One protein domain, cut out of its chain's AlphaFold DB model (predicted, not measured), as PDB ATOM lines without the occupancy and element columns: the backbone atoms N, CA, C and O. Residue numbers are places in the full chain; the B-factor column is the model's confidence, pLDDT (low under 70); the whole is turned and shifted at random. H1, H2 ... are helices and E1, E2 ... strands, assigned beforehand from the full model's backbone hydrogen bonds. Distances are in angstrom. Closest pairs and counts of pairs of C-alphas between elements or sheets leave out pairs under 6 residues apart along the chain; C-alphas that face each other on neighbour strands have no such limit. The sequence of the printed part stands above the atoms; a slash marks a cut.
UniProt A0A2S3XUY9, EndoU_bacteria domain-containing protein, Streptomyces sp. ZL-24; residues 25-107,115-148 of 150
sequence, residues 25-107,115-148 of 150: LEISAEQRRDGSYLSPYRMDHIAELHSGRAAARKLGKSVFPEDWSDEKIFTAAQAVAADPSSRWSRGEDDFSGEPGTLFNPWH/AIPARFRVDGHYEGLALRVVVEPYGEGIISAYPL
ATOM      1  N   LEU A  25     194.268 161.106 116.707       82.62
ATOM      2  CA  LEU A  25     195.020 161.699 117.802       82.62
ATOM      3  C   LEU A  25     195.425 160.612 118.796       82.62
ATOM      4  O   LEU A  25     194.578 159.877 119.304       82.62
ATOM      5  N   GLU A  26     196.708 160.579 119.145       84.38
ATOM      6  CA  GLU A  26     197.167 159.849 120.324       84.38
ATOM      7  C   GLU A  26     196.774 160.632 121.584       84.38
ATOM      8  O   GLU A  26     197.185 161.778 121.774       84.38
ATOM      9  N   ILE A  27     195.952 160.021 122.440       87.25
ATOM     10  CA  ILE A  27     195.386 160.645 123.644       87.25
ATOM     11  C   ILE A  27     195.802 159.837 124.873       87.25
ATOM     12  O   ILE A  27     195.709 158.607 124.884       87.25
ATOM     13  N   SER A  28     196.256 160.522 125.924       90.12
ATOM     14  CA  SER A  28     196.674 159.872 127.168       90.12
ATOM     15  C   SER A  28     195.482 159.291 127.943       90.12
ATOM     16  O   SER A  28     194.333 159.696 127.767       90.12
ATOM     17  N   ALA A  29     195.748 158.355 128.861       90.56
ATOM     18  CA  ALA A  29     194.705 157.799 129.729       90.56
ATOM     19  C   ALA A  29     194.026 158.873 130.603       90.56
ATOM     20  O   ALA A  29     192.829 158.786 130.868       90.56
ATOM     21  N   GLU A  30     194.781 159.891 131.024       92.06
ATOM     22  CA  GLU A  30     194.267 161.039 131.777       92.06
ATOM     23  C   GLU A  30     193.329 161.887 130.913       92.06
ATOM     24  O   GLU A  30     192.171 162.068 131.271       92.06
ATOM     25  N   GLN A  31     193.767 162.290 129.719       91.44
ATOM     26  CA  GLN A  31     192.944 163.068 128.788       91.44
ATOM     27  C   GLN A  31     191.662 162.332 128.393       91.44
ATOM     28  O   GLN A  31     190.603 162.941 128.249       91.44
ATOM     29  N   ARG A  32     191.736 161.008 128.244       94.25
ATOM     30  CA  ARG A  32     190.566 160.175 127.976       94.25
ATOM     31  C   ARG A  32     189.604 160.145 129.158       94.25
ATOM     32  O   ARG A  32     188.399 160.289 128.960       94.25
ATOM     33  N   ARG A  33     190.120 159.986 130.381       95.00
ATOM     34  CA  ARG A  33     189.315 160.056 131.606       95.00
ATOM     35  C   ARG A  33     188.605 161.404 131.696       95.00
ATOM     36  O   ARG A  33     187.388 161.419 131.872       95.00
ATOM     37  N   ASP A  34     189.331 162.498 131.511       94.62
ATOM     38  CA  ASP A  34     188.780 163.847 131.640       94.62
ATOM     39  C   ASP A  34     187.773 164.157 130.523       94.62
ATOM     40  O   ASP A  34     186.670 164.626 130.792       94.62
ATOM     41  N   GLY A  35     188.067 163.781 129.273       94.62
ATOM     42  CA  GLY A  35     187.125 163.941 128.162       94.62
ATOM     43  C   GLY A  35     185.881 163.052 128.249       94.62
ATOM     44  O   GLY A  35     184.877 163.369 127.619       94.62
ATOM     45  N   SER A  36     185.910 161.971 129.038       96.88
ATOM     46  CA  SER A  36     184.749 161.095 129.278       96.88
ATOM     47  C   SER A  36     183.834 161.560 130.419       96.88
ATOM     48  O   SER A  36     182.786 160.954 130.669       96.88
ATOM     49  N   TYR A  37     184.206 162.632 131.126       97.31
ATOM     50  CA  TYR A  37     183.347 163.250 132.130       97.31
ATOM     51  C   TYR A  37     182.074 163.808 131.481       97.31
ATOM     52  O   TYR A  37     182.139 164.457 130.444       97.31
ATOM     53  N   LEU A  38     180.910 163.573 132.091       97.06
ATOM     54  CA  LEU A  38     179.624 164.075 131.604       97.06
ATOM     55  C   LEU A  38     178.930 164.859 132.717       97.06
ATOM     56  O   LEU A  38     178.520 164.286 133.728       97.06
ATOM     57  N   SER A  39     178.809 166.173 132.538       94.88
ATOM     58  CA  SER A  39     178.174 167.047 133.526       94.88
ATOM     59  C   SER A  39     176.638 167.000 133.436       94.88
ATOM     60  O   SER A  39     176.094 166.763 132.353       94.88
ATOM     61  N   PRO A  40     175.902 167.297 134.526       93.62
ATOM     62  CA  PRO A  40     174.438 167.377 134.492       93.62
ATOM     63  C   PRO A  40     173.896 168.381 133.464       93.62
ATOM     64  O   PRO A  40     172.885 168.121 132.820       93.62
ATOM     65  N   TYR A  41     174.592 169.504 133.262       90.06
ATOM     66  CA  TYR A  41     174.239 170.486 132.231       90.06
ATOM     67  C   TYR A  41     174.297 169.877 130.820       90.06
ATOM     68  O   TYR A  41     173.422 170.109 129.988       90.06
ATOM     69  N   ARG A  42     175.310 169.048 130.554       92.88
ATOM     70  CA  ARG A  42     175.487 168.380 129.261       92.88
ATOM     71  C   ARG A  42     174.535 167.201 129.072       92.88
ATOM     72  O   ARG A  42     174.110 166.963 127.945       92.88
ATOM     73  N   MET A  43     174.135 166.527 130.151       93.50
ATOM     74  CA  MET A  43     173.045 165.542 130.120       93.50
ATOM     75  C   MET A  43     171.742 166.170 129.615       93.50
ATOM     76  O   MET A  43     171.143 165.647 128.676       93.50
ATOM     77  N   ASP A  44     171.346 167.316 130.177       90.62
ATOM     78  CA  ASP A  44     170.140 168.046 129.762       90.62
ATOM     79  C   ASP A  44     170.218 168.463 128.283       90.62
ATOM     80  O   ASP A  44     169.334 168.140 127.489       90.62
ATOM     81  N   HIS A  45     171.351 169.045 127.870       88.25
ATOM     82  CA  HIS A  45     171.604 169.412 126.473       88.25
ATOM     83  C   HIS A  45     171.467 168.227 125.497       88.25
ATOM     84  O   HIS A  45     170.850 168.351 124.438       88.25
ATOM     85  N   ILE A  46     172.058 167.072 125.828       90.81
ATOM     86  CA  ILE A  46     172.009 165.878 124.972       90.81
ATOM     87  C   ILE A  46     170.585 165.317 124.911       90.81
ATOM     88  O   ILE A  46     170.116 164.966 123.825       90.81
ATOM     89  N   ALA A  47     169.879 165.266 126.041       90.88
ATOM     90  CA  ALA A  47     168.496 164.803 126.088       90.88
ATOM     91  C   ALA A  47     167.565 165.703 125.256       90.88
ATOM     92  O   ALA A  47     166.757 165.193 124.477       90.88
ATOM     93  N   GLU A  48     167.712 167.026 125.355       88.62
ATOM     94  CA  GLU A  48     166.862 167.994 124.653       88.62
ATOM     95  C   GLU A  48     167.019 167.928 123.126       88.62
ATOM     96  O   GLU A  48     166.035 168.103 122.399       88.62
ATOM     97  N   LEU A  49     168.241 167.689 122.634       87.94
ATOM     98  CA  LEU A  49     168.582 167.899 121.221       87.94
ATOM     99  C   LEU A  49     168.888 166.622 120.439       87.94
ATOM    100  O   LEU A  49     168.853 166.654 119.204       87.94
ATOM    101  N   HIS A  50     169.216 165.523 121.118       87.25
ATOM    102  CA  HIS A  50     169.691 164.301 120.466       87.25
ATOM    103  C   HIS A  50     168.912 163.048 120.865       87.25
ATOM    104  O   HIS A  50     169.002 162.050 120.156       87.25
ATOM    105  N   SER A  51     168.123 163.058 121.944       86.56
ATOM    106  CA  SER A  51     167.275 161.903 122.268       86.56
ATOM    107  C   SER A  51     166.173 161.690 121.219       86.56
ATOM    108  O   SER A  51     165.753 162.628 120.537       86.56
ATOM    109  N   GLY A  52     165.618 160.476 121.142       79.19
ATOM    110  CA  GLY A  52     164.413 160.215 120.342       79.19
ATOM    111  C   GLY A  52     163.180 161.017 120.801       79.19
ATOM    112  O   GLY A  52     162.201 161.132 120.070       79.19
ATOM    113  N   ARG A  53     163.238 161.625 121.994       78.81
ATOM    114  CA  ARG A  53     162.188 162.474 122.581       78.81
ATOM    115  C   ARG A  53     162.454 163.974 122.405       78.81
ATOM    116  O   ARG A  53     161.669 164.786 122.893       78.81
ATOM    117  N   ALA A  54     163.539 164.345 121.726       75.25
ATOM    118  CA  ALA A  54     163.969 165.725 121.538       75.25
ATOM    119  C   ALA A  54     162.867 166.600 120.914       75.25
ATOM    120  O   ALA A  54     162.370 166.331 119.816       75.25
ATOM    121  N   ALA A  55     162.526 167.704 121.587       66.12
ATOM    122  CA  ALA A  55     161.561 168.678 121.078       66.12
ATOM    123  C   ALA A  55     162.144 169.531 119.931       66.12
ATOM    124  O   ALA A  55     161.398 170.026 119.081       66.12
ATOM    125  N   ALA A  56     163.474 169.690 119.872       62.62
ATOM    126  CA  ALA A  56     164.163 170.550 118.913       62.62
ATOM    127  C   ALA A  56     165.214 169.787 118.081       62.62
ATOM    128  O   ALA A  56     166.355 169.611 118.486       62.62
ATOM    129  N   ARG A  57     164.868 169.432 116.835       59.47
ATOM    130  CA  ARG A  57     165.749 168.731 115.864       59.47
ATOM    131  C   ARG A  57     166.833 169.619 115.211       59.47
ATOM    132  O   ARG A  57     167.322 169.323 114.125       59.47
ATOM    133  N   LYS A  58     167.153 170.779 115.793       54.31
ATOM    134  CA  LYS A  58     167.693 171.944 115.057       54.31
ATOM    135  C   LYS A  58     169.193 171.925 114.718       54.31
ATOM    136  O   LYS A  58     169.650 172.868 114.083       54.31
ATOM    137  N   LEU A  59     169.965 170.907 115.107       66.50
ATOM    138  CA  LEU A  59     171.437 170.972 115.037       66.50
ATOM    139  C   LEU A  59     172.101 170.197 113.888       66.50
ATOM    140  O   LEU A  59     173.324 170.092 113.876       66.50
ATOM    141  N   GLY A  60     171.342 169.628 112.944       72.56
ATOM    142  CA  GLY A  60     171.924 168.832 111.845       72.56
ATOM    143  C   GLY A  60     172.635 167.548 112.305       72.56
ATOM    144  O   GLY A  60     173.324 166.907 111.518       72.56
ATOM    145  N   LYS A  61     172.464 167.181 113.578       83.88
ATOM    146  CA  LYS A  61     172.898 165.926 114.193       83.88
ATOM    147  C   LYS A  61     171.719 164.956 114.201       83.88
ATOM    148  O   LYS A  61     170.570 165.388 114.311       83.88
ATOM    149  N   SER A  62     172.003 163.668 114.069       88.12
ATOM    150  CA  SER A  62     170.998 162.607 114.162       88.12
ATOM    151  C   SER A  62     170.438 162.498 115.586       88.12
ATOM    152  O   SER A  62     171.010 163.023 116.547       88.12
ATOM    153  N   VAL A  63     169.305 161.808 115.705       90.62
ATOM    154  CA  VAL A  63     168.727 161.429 116.996       90.62
ATOM    155  C   VAL A  63     169.073 159.982 117.314       90.62
ATOM    156  O   VAL A  63     169.181 159.150 116.413       90.62
ATOM    157  N   PHE A  64     169.231 159.685 118.599       92.81
ATOM    158  CA  PHE A  64     169.312 158.315 119.087       92.81
ATOM    159  C   PHE A  64     168.012 157.542 118.798       92.81
ATOM    160  O   PHE A  64     166.957 158.169 118.652       92.81
ATOM    161  N   PRO A  65     168.073 156.196 118.739       91.88
ATOM    162  CA  PRO A  65     166.886 155.356 118.614       91.88
ATOM    163  C   PRO A  65     165.795 155.727 119.627       91.88
ATOM    164  O   PRO A  65     166.088 156.042 120.781       91.88
ATOM    165  N   GLU A  66     164.530 155.693 119.201       89.75
ATOM    166  CA  GLU A  66     163.393 156.120 120.033       89.75
ATOM    167  C   GLU A  66     163.202 155.260 121.292       89.75
ATOM    168  O   GLU A  66     162.642 155.731 122.282       89.75
ATOM    169  N   ASP A  67     163.679 154.015 121.270       91.25
ATOM    170  CA  ASP A  67     163.619 153.072 122.386       91.25
ATOM    171  C   ASP A  67     164.760 153.249 123.406       91.25
ATOM    172  O   ASP A  67     164.729 152.636 124.475       91.25
ATOM    173  N   TRP A  68     165.759 154.095 123.125       93.69
ATOM    174  CA  TRP A  68     166.819 154.405 124.081       93.69
ATOM    175  C   TRP A  68     166.350 155.436 125.115       93.69
ATOM    176  O   TRP A  68     165.899 156.534 124.784       93.69
ATOM    177  N   SER A  69     166.518 155.104 126.397       94.44
ATOM    178  CA  SER A  69     166.366 156.068 127.489       94.44
ATOM    179  C   SER A  69     167.515 157.082 127.500       94.44
ATOM    180  O   SER A  69     168.613 156.790 127.020       94.44
ATOM    181  N   ASP A  70     167.306 158.252 128.115       94.62
ATOM    182  CA  ASP A  70     168.389 159.239 128.285       94.62
ATOM    183  C   ASP A  70     169.571 158.642 129.060       94.62
ATOM    184  O   ASP A  70     170.721 158.838 128.686       94.62
ATOM    185  N   GLU A  71     169.301 157.832 130.087       96.00
ATOM    186  CA  GLU A  71     170.338 157.131 130.854       96.00
ATOM    187  C   GLU A  71     171.193 156.211 129.969       96.00
ATOM    188  O   GLU A  71     172.422 156.186 130.096       96.00
ATOM    189  N   LYS A  72     170.564 155.494 129.026       97.19
ATOM    190  CA  LYS A  72     171.287 154.670 128.053       97.19
ATOM    191  C   LYS A  72     172.137 155.534 127.124       97.19
ATOM    192  O   LYS A  72     173.288 155.191 126.876       97.19
ATOM    193  N   ILE A  73     171.608 156.667 126.657       97.06
ATOM    194  CA  ILE A  73     172.344 157.628 125.822       97.06
ATOM    195  C   ILE A  73     173.584 158.160 126.557       97.06
ATOM    196  O   ILE A  73     174.677 158.174 125.993       97.06
ATOM    197  N   PHE A  74     173.438 158.558 127.822       97.75
ATOM    198  CA  PHE A  74     174.540 159.070 128.642       97.75
ATOM    199  C   PHE A  74     175.609 158.004 128.871       97.75
ATOM    200  O   PHE A  74     176.794 158.260 128.656       97.75
ATOM    201  N   THR A  75     175.180 156.790 129.216       98.12
ATOM    202  CA  THR A  75     176.069 155.636 129.385       98.12
ATOM    203  C   THR A  75     176.839 155.344 128.100       98.12
ATOM    204  O   THR A  75     178.054 155.160 128.140       98.12
ATOM    205  N   ALA A  76     176.158 155.357 126.952       97.88
ATOM    206  CA  ALA A  76     176.774 155.110 125.657       97.88
ATOM    207  C   ALA A  76     177.816 156.181 125.296       97.88
ATOM    208  O   ALA A  76     178.918 155.844 124.865       97.88
ATOM    209  N   ALA A  77     177.505 157.462 125.529       98.19
ATOM    210  CA  ALA A  77     178.434 158.563 125.284       98.19
ATOM    211  C   ALA A  77     179.704 158.449 126.146       98.19
ATOM    212  O   ALA A  77     180.816 158.570 125.629       98.19
ATOM    213  N   GLN A  78     179.554 158.163 127.445       98.44
ATOM    214  CA  GLN A  78     180.692 157.962 128.349       98.44
ATOM    215  C   GLN A  78     181.513 156.729 127.973       98.44
ATOM    216  O   GLN A  78     182.741 156.799 127.953       98.44
ATOM    217  N   ALA A  79     180.850 155.617 127.637       97.94
ATOM    218  CA  ALA A  79     181.513 154.389 127.220       97.94
ATOM    219  C   ALA A  79     182.356 154.614 125.960       97.94
ATOM    220  O   ALA A  79     183.540 154.295 125.963       97.94
ATOM    221  N   VAL A  80     181.790 155.243 124.924       97.81
ATOM    222  CA  VAL A  80     182.520 155.564 123.689       97.81
ATOM    223  C   VAL A  80     183.697 156.501 123.954       97.81
ATOM    224  O   VAL A  80     184.798 156.244 123.464       97.81
ATOM    225  N   ALA A  81     183.510 157.551 124.758       97.56
ATOM    226  CA  ALA A  81     184.587 158.475 125.104       97.56
ATOM    227  C   ALA A  81     185.720 157.793 125.895       97.56
ATOM    228  O   ALA A  81     186.892 158.105 125.690       97.56
ATOM    229  N   ALA A  82     185.396 156.836 126.768       96.44
ATOM    230  CA  ALA A  82     186.360 156.131 127.612       96.44
ATOM    231  C   ALA A  82     186.988 154.883 126.961       96.44
ATOM    232  O   ALA A  82     188.001 154.392 127.462       96.44
ATOM    233  N   ASP A  83     186.430 154.360 125.867       94.94
ATOM    234  CA  ASP A  83     186.900 153.113 125.254       94.94
ATOM    235  C   ASP A  83     188.246 153.320 124.533       94.94
ATOM    236  O   ASP A  83     188.312 154.122 123.598       94.94
ATOM    237  N   PRO A  84     189.330 152.615 124.910       91.75
ATOM    238  CA  PRO A  84     190.638 152.762 124.269       91.75
ATOM    239  C   PRO A  84     190.648 152.374 122.786       91.75
ATOM    240  O   PRO A  84     191.545 152.804 122.070       91.75
ATOM    241  N   SER A  85     189.675 151.586 122.321       90.81
ATOM    242  CA  SER A  85     189.489 151.291 120.899       90.81
ATOM    243  C   SER A  85     188.846 152.444 120.138       90.81
ATOM    244  O   SER A  85     188.873 152.429 118.913       90.81
ATOM    245  N   SER A  86     188.292 153.451 120.824       95.00
ATOM    246  CA  SER A  86     187.735 154.627 120.169       95.00
ATOM    247  C   SER A  86     188.815 155.540 119.598       95.00
ATOM    248  O   SER A  86     189.649 156.039 120.353       95.00
ATOM    249  N   ARG A  87     188.743 155.856 118.307       93.81
ATOM    250  CA  ARG A  87     189.547 156.873 117.629       93.81
ATOM    251  C   ARG A  87     189.159 158.270 118.096       93.81
ATOM    252  O   ARG A  87     187.999 158.685 118.058       93.81
ATOM    253  N   TRP A  88     190.157 159.028 118.503       92.94
ATOM    254  CA  TRP A  88     190.004 160.451 118.749       92.94
ATOM    255  C   TRP A  88     190.509 161.204 117.538       92.94
ATOM    256  O   TRP A  88     191.499 160.821 116.923       92.94
ATOM    257  N   SER A  89     189.823 162.273 117.174       91.38
ATOM    258  CA  SER A  89     190.189 163.082 116.023       91.38
ATOM    259  C   SER A  89     189.863 164.545 116.265       91.38
ATOM    260  O   SER A  89     189.033 164.901 117.107       91.38
ATOM    261  N   ARG A  90     190.554 165.414 115.534       87.50
ATOM    262  CA  ARG A  90     190.244 166.840 115.496       87.50
ATOM    263  C   ARG A  90     189.284 167.090 114.341       87.50
ATOM    264  O   ARG A  90     189.550 166.632 113.235       87.50
ATOM    265  N   GLY A  91     188.192 167.805 114.599       77.88
ATOM    266  CA  GLY A  91     187.314 168.255 113.526       77.88
ATOM    267  C   GLY A  91     187.966 169.355 112.687       77.88
ATOM    268  O   GLY A  91     188.874 170.043 113.141       77.88
ATOM    269  N   GLU A  92     187.460 169.565 111.476       76.31
ATOM    270  CA  GLU A  92     187.866 170.680 110.602       76.31
ATOM    271  C   GLU A  92     187.114 171.995 110.913       76.31
ATOM    272  O   GLU A  92     187.033 172.889 110.075       76.31
ATOM    273  N   ASP A  93     186.506 172.112 112.098       75.94
ATOM    274  CA  ASP A  93     185.686 173.262 112.494       75.94
ATOM    275  C   ASP A  93     186.431 174.264 113.393       75.94
ATOM    276  O   ASP A  93     187.389 173.921 114.085       75.94
ATOM    277  N   ASP A  94     185.933 175.508 113.435       71.00
ATOM    278  CA  ASP A  94     186.496 176.603 114.244       71.00
ATOM    279  C   ASP A  94     186.585 176.262 115.745       71.00
ATOM    280  O   ASP A  94     187.360 176.888 116.460       71.00
ATOM    281  N   PHE A  95     185.813 175.293 116.257       76.50
ATOM    282  CA  PHE A  95     185.837 174.897 117.674       76.50
ATOM    283  C   PHE A  95     186.959 173.910 118.002       76.50
ATOM    284  O   PHE A  95     187.371 173.791 119.158       76.50
ATOM    285  N   SER A  96     187.445 173.205 116.987       77.81
ATOM    286  CA  SER A  96     188.476 172.186 117.116       77.81
ATOM    287  C   SER A  96     189.881 172.786 117.229       77.81
ATOM    288  O   SER A  96     190.796 172.091 117.656       77.81
ATOM    289  N   GLY A  97     190.069 174.077 116.930       71.62
ATOM    290  CA  GLY A  97     191.346 174.779 117.104       71.62
ATOM    291  C   GLY A  97     192.450 174.353 116.125       71.62
ATOM    292  O   GLY A  97     192.232 173.565 115.210       71.62
ATOM    293  N   GLU A  98     193.663 174.880 116.317       70.06
ATOM    294  CA  GLU A  98     194.821 174.568 115.465       70.06
ATOM    295  C   GLU A  98     195.334 173.122 115.695       70.06
ATOM    296  O   GLU A  98     195.260 172.602 116.813       70.06
ATOM    297  N   PRO A  99     195.869 172.428 114.671       69.38
ATOM    298  CA  PRO A  99     196.536 171.143 114.867       69.38
ATOM    299  C   PRO A  99     197.650 171.209 115.923       69.38
ATOM    300  O   PRO A  99     198.418 172.161 115.984       69.38
ATOM    301  N   GLY A 100     197.761 170.172 116.757       69.19
ATOM    302  CA  GLY A 100     198.828 170.062 117.762       69.19
ATOM    303  C   GLY A 100     198.604 170.825 119.076       69.19
ATOM    304  O   GLY A 100     199.415 170.674 119.985       69.19
ATOM    305  N   THR A 101     197.507 171.577 119.236       73.31
ATOM    306  CA  THR A 101     197.167 172.262 120.502       73.31
ATOM    307  C   THR A 101     195.922 171.682 121.173       73.31
ATOM    308  O   THR A 101     194.929 171.376 120.524       73.31
ATOM    309  N   LEU A 102     195.927 171.551 122.498       75.94
ATOM    310  CA  LEU A 102     194.750 171.124 123.276       75.94
ATOM    311  C   LEU A 102     193.768 172.281 123.542       75.94
ATOM    312  O   LEU A 102     192.729 172.096 124.173       75.94
ATOM    313  N   PHE A 103     194.088 173.460 123.010       73.88
ATOM    314  CA  PHE A 103     193.320 174.687 123.113       73.88
ATOM    315  C   PHE A 103     193.002 175.253 121.732       73.88
ATOM    316  O   PHE A 103     193.727 175.034 120.764       73.88
ATOM    317  N   ASN A 104     191.924 176.016 121.657       70.44
ATOM    318  CA  ASN A 104     191.450 176.712 120.486       70.44
ATOM    319  C   ASN A 104     191.906 178.184 120.516       70.44
ATOM    320  O   ASN A 104     191.318 178.987 121.246       70.44
ATOM    321  N   PRO A 105     192.922 178.563 119.720       60.56
ATOM    322  CA  PRO A 105     193.408 179.941 119.669       60.56
ATOM    323  C   PRO A 105     192.499 180.877 118.849       60.56
ATOM    324  O   PRO A 105     192.715 182.084 118.851       60.56
ATOM    325  N   TRP A 106     191.486 180.354 118.146       55.78
ATOM    326  CA  TRP A 106     190.694 181.086 117.144       55.78
ATOM    327  C   TRP A 106     189.411 181.715 117.681       55.78
ATOM    328  O   TRP A 106     188.494 182.043 116.920       55.78
ATOM    329  N   HIS A 107     189.305 181.901 118.993       53.38
ATOM    330  CA  HIS A 107     188.100 182.494 119.536       53.38
ATOM    331  C   HIS A 107     187.977 183.972 119.153       53.38
ATOM    332  O   HIS A 107     188.839 184.791 119.451       53.38
ATOM    333  N   ALA A 115     192.786 180.222 127.525       62.44
ATOM    334  CA  ALA A 115     192.888 179.253 126.448       62.44
ATOM    335  C   ALA A 115     191.598 178.410 126.412       62.44
ATOM    336  O   ALA A 115     191.344 177.611 127.312       62.44
ATOM    337  N   ILE A 116     190.748 178.625 125.406       76.06
ATOM    338  CA  ILE A 116     189.492 177.879 125.265       76.06
ATOM    339  C   ILE A 116     189.838 176.432 124.936       76.06
ATOM    340  O   ILE A 116     190.632 176.218 124.025       76.06
ATOM    341  N   PRO A 117     189.291 175.431 125.634       84.81
ATOM    342  CA  PRO A 117     189.570 174.035 125.323       84.81
ATOM    343  C   PRO A 117     189.193 173.690 123.877       84.81
ATOM    344  O   PRO A 117     188.147 174.100 123.375       84.81
ATOM    345  N   ALA A 118     190.055 172.941 123.191       86.69
ATOM    346  CA  ALA A 118     189.732 172.422 121.869       86.69
ATOM    347  C   ALA A 118     188.657 171.331 121.970       86.69
ATOM    348  O   ALA A 118     188.686 170.501 122.884       86.69
ATOM    349  N   ARG A 119     187.743 171.304 120.993       90.44
ATOM    350  CA  ARG A 119     186.793 170.201 120.827       90.44
ATOM    351  C   ARG A 119     187.401 169.079 120.000       90.44
ATOM    352  O   ARG A 119     187.927 169.308 118.914       90.44
ATOM    353  N   PHE A 120     187.259 167.857 120.489       92.25
ATOM    354  CA  PHE A 120     187.631 166.639 119.777       92.25
ATOM    355  C   PHE A 120     186.404 165.795 119.465       92.25
ATOM    356  O   PHE A 120     185.382 165.887 120.144       92.25
ATOM    357  N   ARG A 121     186.518 164.973 118.424       94.00
ATOM    358  CA  ARG A 121     185.515 163.989 118.012       94.00
ATOM    359  C   ARG A 121     185.992 162.602 118.430       94.00
ATOM    360  O   ARG A 121     187.150 162.254 118.201       94.00
ATOM    361  N   VAL A 122     185.095 161.834 119.037       96.19
ATOM    362  CA  VAL A 122     185.303 160.455 119.474       96.19
ATOM    363  C   VAL A 122     184.162 159.601 118.940       96.19
ATOM    364  O   VAL A 122     183.029 159.680 119.392       96.19
ATOM    365  N   ASP A 123     184.480 158.783 117.966       96.25
ATOM    366  CA  ASP A 123     183.555 158.134 117.024       96.25
ATOM    367  C   ASP A 123     183.357 156.608 117.258       96.25
ATOM    368  O   ASP A 123     183.507 155.802 116.351       96.25
ATOM    369  N   GLY A 124     183.126 156.146 118.483       95.94
ATOM    370  CA  GLY A 124     183.126 154.704 118.796       95.94
ATOM    371  C   GLY A 124     181.836 153.949 118.477       95.94
ATOM    372  O   GLY A 124     180.892 154.474 117.895       95.94
ATOM    373  N   HIS A 125     181.777 152.699 118.943       96.00
ATOM    374  CA  HIS A 125     180.568 151.877 118.903       96.00
ATOM    375  C   HIS A 125     180.057 151.586 120.316       96.00
ATOM    376  O   HIS A 125     180.837 151.298 121.223       96.00
ATOM    377  N   TYR A 126     178.736 151.592 120.489       96.12
ATOM    378  CA  TYR A 126     178.073 151.096 121.692       96.12
ATOM    379  C   TYR A 126     176.924 150.173 121.291       96.12
ATOM    380  O   TYR A 126     176.009 150.593 120.589       96.12
ATOM    381  N   GLU A 127     176.986 148.904 121.707       94.06
ATOM    382  CA  GLU A 127     175.996 147.876 121.327       94.06
ATOM    383  C   GLU A 127     175.766 147.779 119.801       94.06
ATOM    384  O   GLU A 127     174.657 147.529 119.339       94.06
ATOM    385  N   GLY A 128     176.825 147.981 119.006       91.50
ATOM    386  CA  GLY A 128     176.772 147.929 117.539       91.50
ATOM    387  C   GLY A 128     176.268 149.206 116.859       91.50
ATOM    388  O   GLY A 128     176.291 149.274 115.635       91.50
ATOM    389  N   LEU A 129     175.858 150.230 117.614       93.12
ATOM    390  CA  LEU A 129     175.533 151.548 117.070       93.12
ATOM    391  C   LEU A 129     176.791 152.424 117.032       93.12
ATOM    392  O   LEU A 129     177.413 152.645 118.073       93.12
ATOM    393  N   ALA A 130     177.142 152.938 115.854       96.06
ATOM    394  CA  ALA A 130     178.217 153.914 115.691       96.06
ATOM    395  C   ALA A 130     177.784 155.283 116.238       96.06
ATOM    396  O   ALA A 130     176.713 155.793 115.903       96.06
ATOM    397  N   LEU A 131     178.614 155.898 117.074       95.88
ATOM    398  CA  LEU A 131     178.332 157.156 117.764       95.88
ATOM    399  C   LEU A 131     179.485 158.129 117.586       95.88
ATOM    400  O   LEU A 131     180.628 157.741 117.765       95.88
ATOM    401  N   ARG A 132     179.176 159.408 117.377       95.44
ATOM    402  CA  ARG A 132     180.122 160.514 117.533       95.44
ATOM    403  C   ARG A 132     179.845 161.252 118.828       95.44
ATOM    404  O   ARG A 132     178.756 161.784 119.040       95.44
ATOM    405  N   VAL A 133     180.863 161.328 119.666       96.69
ATOM    406  CA  VAL A 133     180.903 162.093 120.909       96.69
ATOM    407  C   VAL A 133     181.851 163.267 120.709       96.69
ATOM    408  O   VAL A 133     182.962 163.109 120.215       96.69
ATOM    409  N   VAL A 134     181.410 164.467 121.070       95.00
ATOM    410  CA  VAL A 134     182.238 165.674 121.045       95.00
ATOM    411  C   VAL A 134     182.704 165.959 122.464       95.00
ATOM    412  O   VAL A 134     181.862 166.050 123.358       95.00
ATOM    413  N   VAL A 135     184.011 166.106 122.670       95.69
ATOM    414  CA  VAL A 135     184.628 166.223 124.002       95.69
ATOM    415  C   VAL A 135     185.586 167.409 124.106       95.69
ATOM    416  O   VAL A 135     186.239 167.774 123.132       95.69
ATOM    417  N   GLU A 136     185.705 167.970 125.307       92.88
ATOM    418  CA  GLU A 136     186.673 168.989 125.726       92.88
ATOM    419  C   GLU A 136     187.406 168.493 126.991       92.88
ATOM    420  O   GLU A 136     186.946 168.746 128.105       92.88
ATOM    421  N   PRO A 137     188.543 167.782 126.865       90.56
ATOM    422  CA  PRO A 137     189.237 167.177 128.010       90.56
ATOM    423  C   PRO A 137     189.720 168.178 129.062       90.56
ATOM    424  O   PRO A 137     189.705 167.879 130.244       90.56
ATOM    425  N   TYR A 138     190.123 169.379 128.638       87.00
ATOM    426  CA  TYR A 138     190.519 170.473 129.538       87.00
ATOM    427  C   TYR A 138     189.374 171.463 129.798       87.00
ATOM    428  O   TYR A 138     189.604 172.572 130.275       87.00
ATOM    429  N   GLY A 139     188.152 171.079 129.429       87.94
ATOM    430  CA  GLY A 139     186.940 171.873 129.564       87.94
ATOM    431  C   GLY A 139     185.851 171.084 130.271       87.94
ATOM    432  O   GLY A 139     186.056 170.545 131.354       87.94
ATOM    433  N   GLU A 140     184.672 171.033 129.662       89.62
ATOM    434  CA  GLU A 140     183.486 170.441 130.288       89.62
ATOM    435  C   GLU A 140     183.385 168.910 130.141       89.62
ATOM    436  O   GLU A 140     182.386 168.326 130.567       89.62
ATOM    437  N   GLY A 141     184.383 168.250 129.543       95.38
ATOM    438  CA  GLY A 141     184.296 166.840 129.170       95.38
ATOM    439  C   GLY A 141     183.392 166.652 127.949       95.38
ATOM    440  O   GLY A 141     183.567 167.323 126.935       95.38
ATOM    441  N   ILE A 142     182.421 165.747 128.014       97.50
ATOM    442  CA  ILE A 142     181.464 165.487 126.936       97.50
ATOM    443  C   ILE A 142     180.555 166.701 126.725       97.50
ATOM    444  O   ILE A 142     179.776 167.087 127.592       97.50
ATOM    445  N   ILE A 143     180.597 167.252 125.515       94.62
ATOM    446  CA  ILE A 143     179.816 168.412 125.072       94.62
ATOM    447  C   ILE A 143     178.506 167.986 124.408       94.62
ATOM    448  O   ILE A 143     177.481 168.652 124.561       94.62
ATOM    449  N   SER A 144     178.546 166.910 123.618       94.00
ATOM    450  CA  SER A 144     177.420 166.412 122.821       94.00
ATOM    451  C   SER A 144     177.703 164.981 122.355       94.00
ATOM    452  O   SER A 144     178.862 164.591 122.241       94.00
ATOM    453  N   ALA A 145     176.661 164.209 122.052       94.88
ATOM    454  CA  ALA A 145     176.771 162.882 121.455       94.88
ATOM    455  C   ALA A 145     175.605 162.646 120.492       94.88
ATOM    456  O   ALA A 145     174.505 163.143 120.740       94.88
ATOM    457  N   TYR A 146     175.844 161.920 119.402       93.62
ATOM    458  CA  TYR A 146     174.815 161.560 118.427       93.62
ATOM    459  C   TYR A 146     175.246 160.354 117.576       93.62
ATOM    460  O   TYR A 146     176.445 160.161 117.363       93.62
ATOM    461  N   PRO A 147     174.305 159.545 117.058       94.12
ATOM    462  CA  PRO A 147     174.639 158.459 116.141       94.12
ATOM    463  C   PRO A 147     175.306 158.933 114.845       94.12
ATOM    464  O   PRO A 147     174.857 159.879 114.197       94.12
ATOM    465  N   LEU A 148     176.348 158.244 114.404       89.81
ATOM    466  CA  LEU A 148     176.782 158.335 113.011       89.81
ATOM    467  C   LEU A 148     175.841 157.424 112.220       89.81
ATOM    468  O   LEU A 148     175.639 156.286 112.624       89.81
TER     469      LEU A 148
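This is residues 25 to 107 and 115 to 148 of the 150 residues of the protein "EndoU_bacteria domain-containing protein" of Streptomyces sp. ZL-24 (UniProt A0A2S3XUY9). A twisted four-stranded antiparallel sheet has H3 and the shorter H1 over one face, while H2 packs on the edge strand E4. Two long stretches without a named element, residues 51 to 69 and 91 to 107, form much of the periphery. The printed part has 117 residues, with named elements in the order H1 H2 H3 E1 E2 E3 E4; the sheet's order is E1 E2 E3 E4. The class is mixed, helices and strands, with 52 residues, under half, in named elements. The whole is compact, with a radius of gyration of the C-alphas of 13.5 A and spans of 39 by 29 by 23 A.

H1 is residues 29 to 35, 9.9 A long, and C-alpha 29 is at (194.705, 157.799, 129.729). H2, residues 40 to 50, measures 15.1 A, and H3, residues 70 to 82, measures 18.3 A. C-alpha 70 is at (168.389, 159.239, 128.285). The strands are E1, residues 88 to 90, 7.2 A; E2, residues 120 to 122, 6.6 A; E3, residues 129 to 136, 22.4 A; and E4, residues 141 to 147, 18.3 A. C-alpha 147 is at (174.639, 158.459, 116.141).

E1 and E2 are antiparallel at 145 degrees, with N 89 and O 121 2.9 A apart, within hydrogen-bond range. E2, E3 and E4 form a meander, each strand the antiparallel neighbour of the one before. In the hairpin E2 and E3, N 122 and O 133 are 2.8 A apart; in the hairpin E3 and E4, N 134 and O 144 are 2.8 A apart, both within hydrogen-bond range. E1 and E4 are edge strands and apart. H3 is on the sheet at a height of 8.1 A, over E4 and, only just, over E3, with 3 C-alphas falling on E3; it runs across the strands, at 68 degrees to E4 on the local plane. Its closest C-alphas to E4 are those of Ala 77 and Ala 145, 6.0 A apart. H1 is on the same face, at a height of 8.3 A. H1 touches H3 through residues 81 to 82 of H3 alone, the closest C-alphas being those of Arg 32 and Ala 82, 5.8 A apart; they run opposite ways at a shallow tilt of 34 degrees, only just short of steep. H2 is on the sheet, and its closest C-alphas to E4 are those of Ile 46 and Ser 144, 5.8 A apart. H2 and H3 are close but not clearly touching, about perpendicular at 73 degrees, with the closest C-alphas, those of Ala 47 and Asp 70, 6.0 A apart. In H1, H2 and H3 every O i to N i+4 pair is within hydrogen-bond range.

The two C-alphas farthest apart, those of Asp 67 and Pro 105, are 40.2 A apart. Residues 108 to 114 are not printed, and C-alphas 107 and 115 are 9.0 A apart across this cut, in the link E1 to E2. The link H2 to H3, 19 residues, is long. Mean pLDDT of the printed part is 87.4, and residues 55 to 59, 99 to 100, 105 to 107 and 115 are under 70.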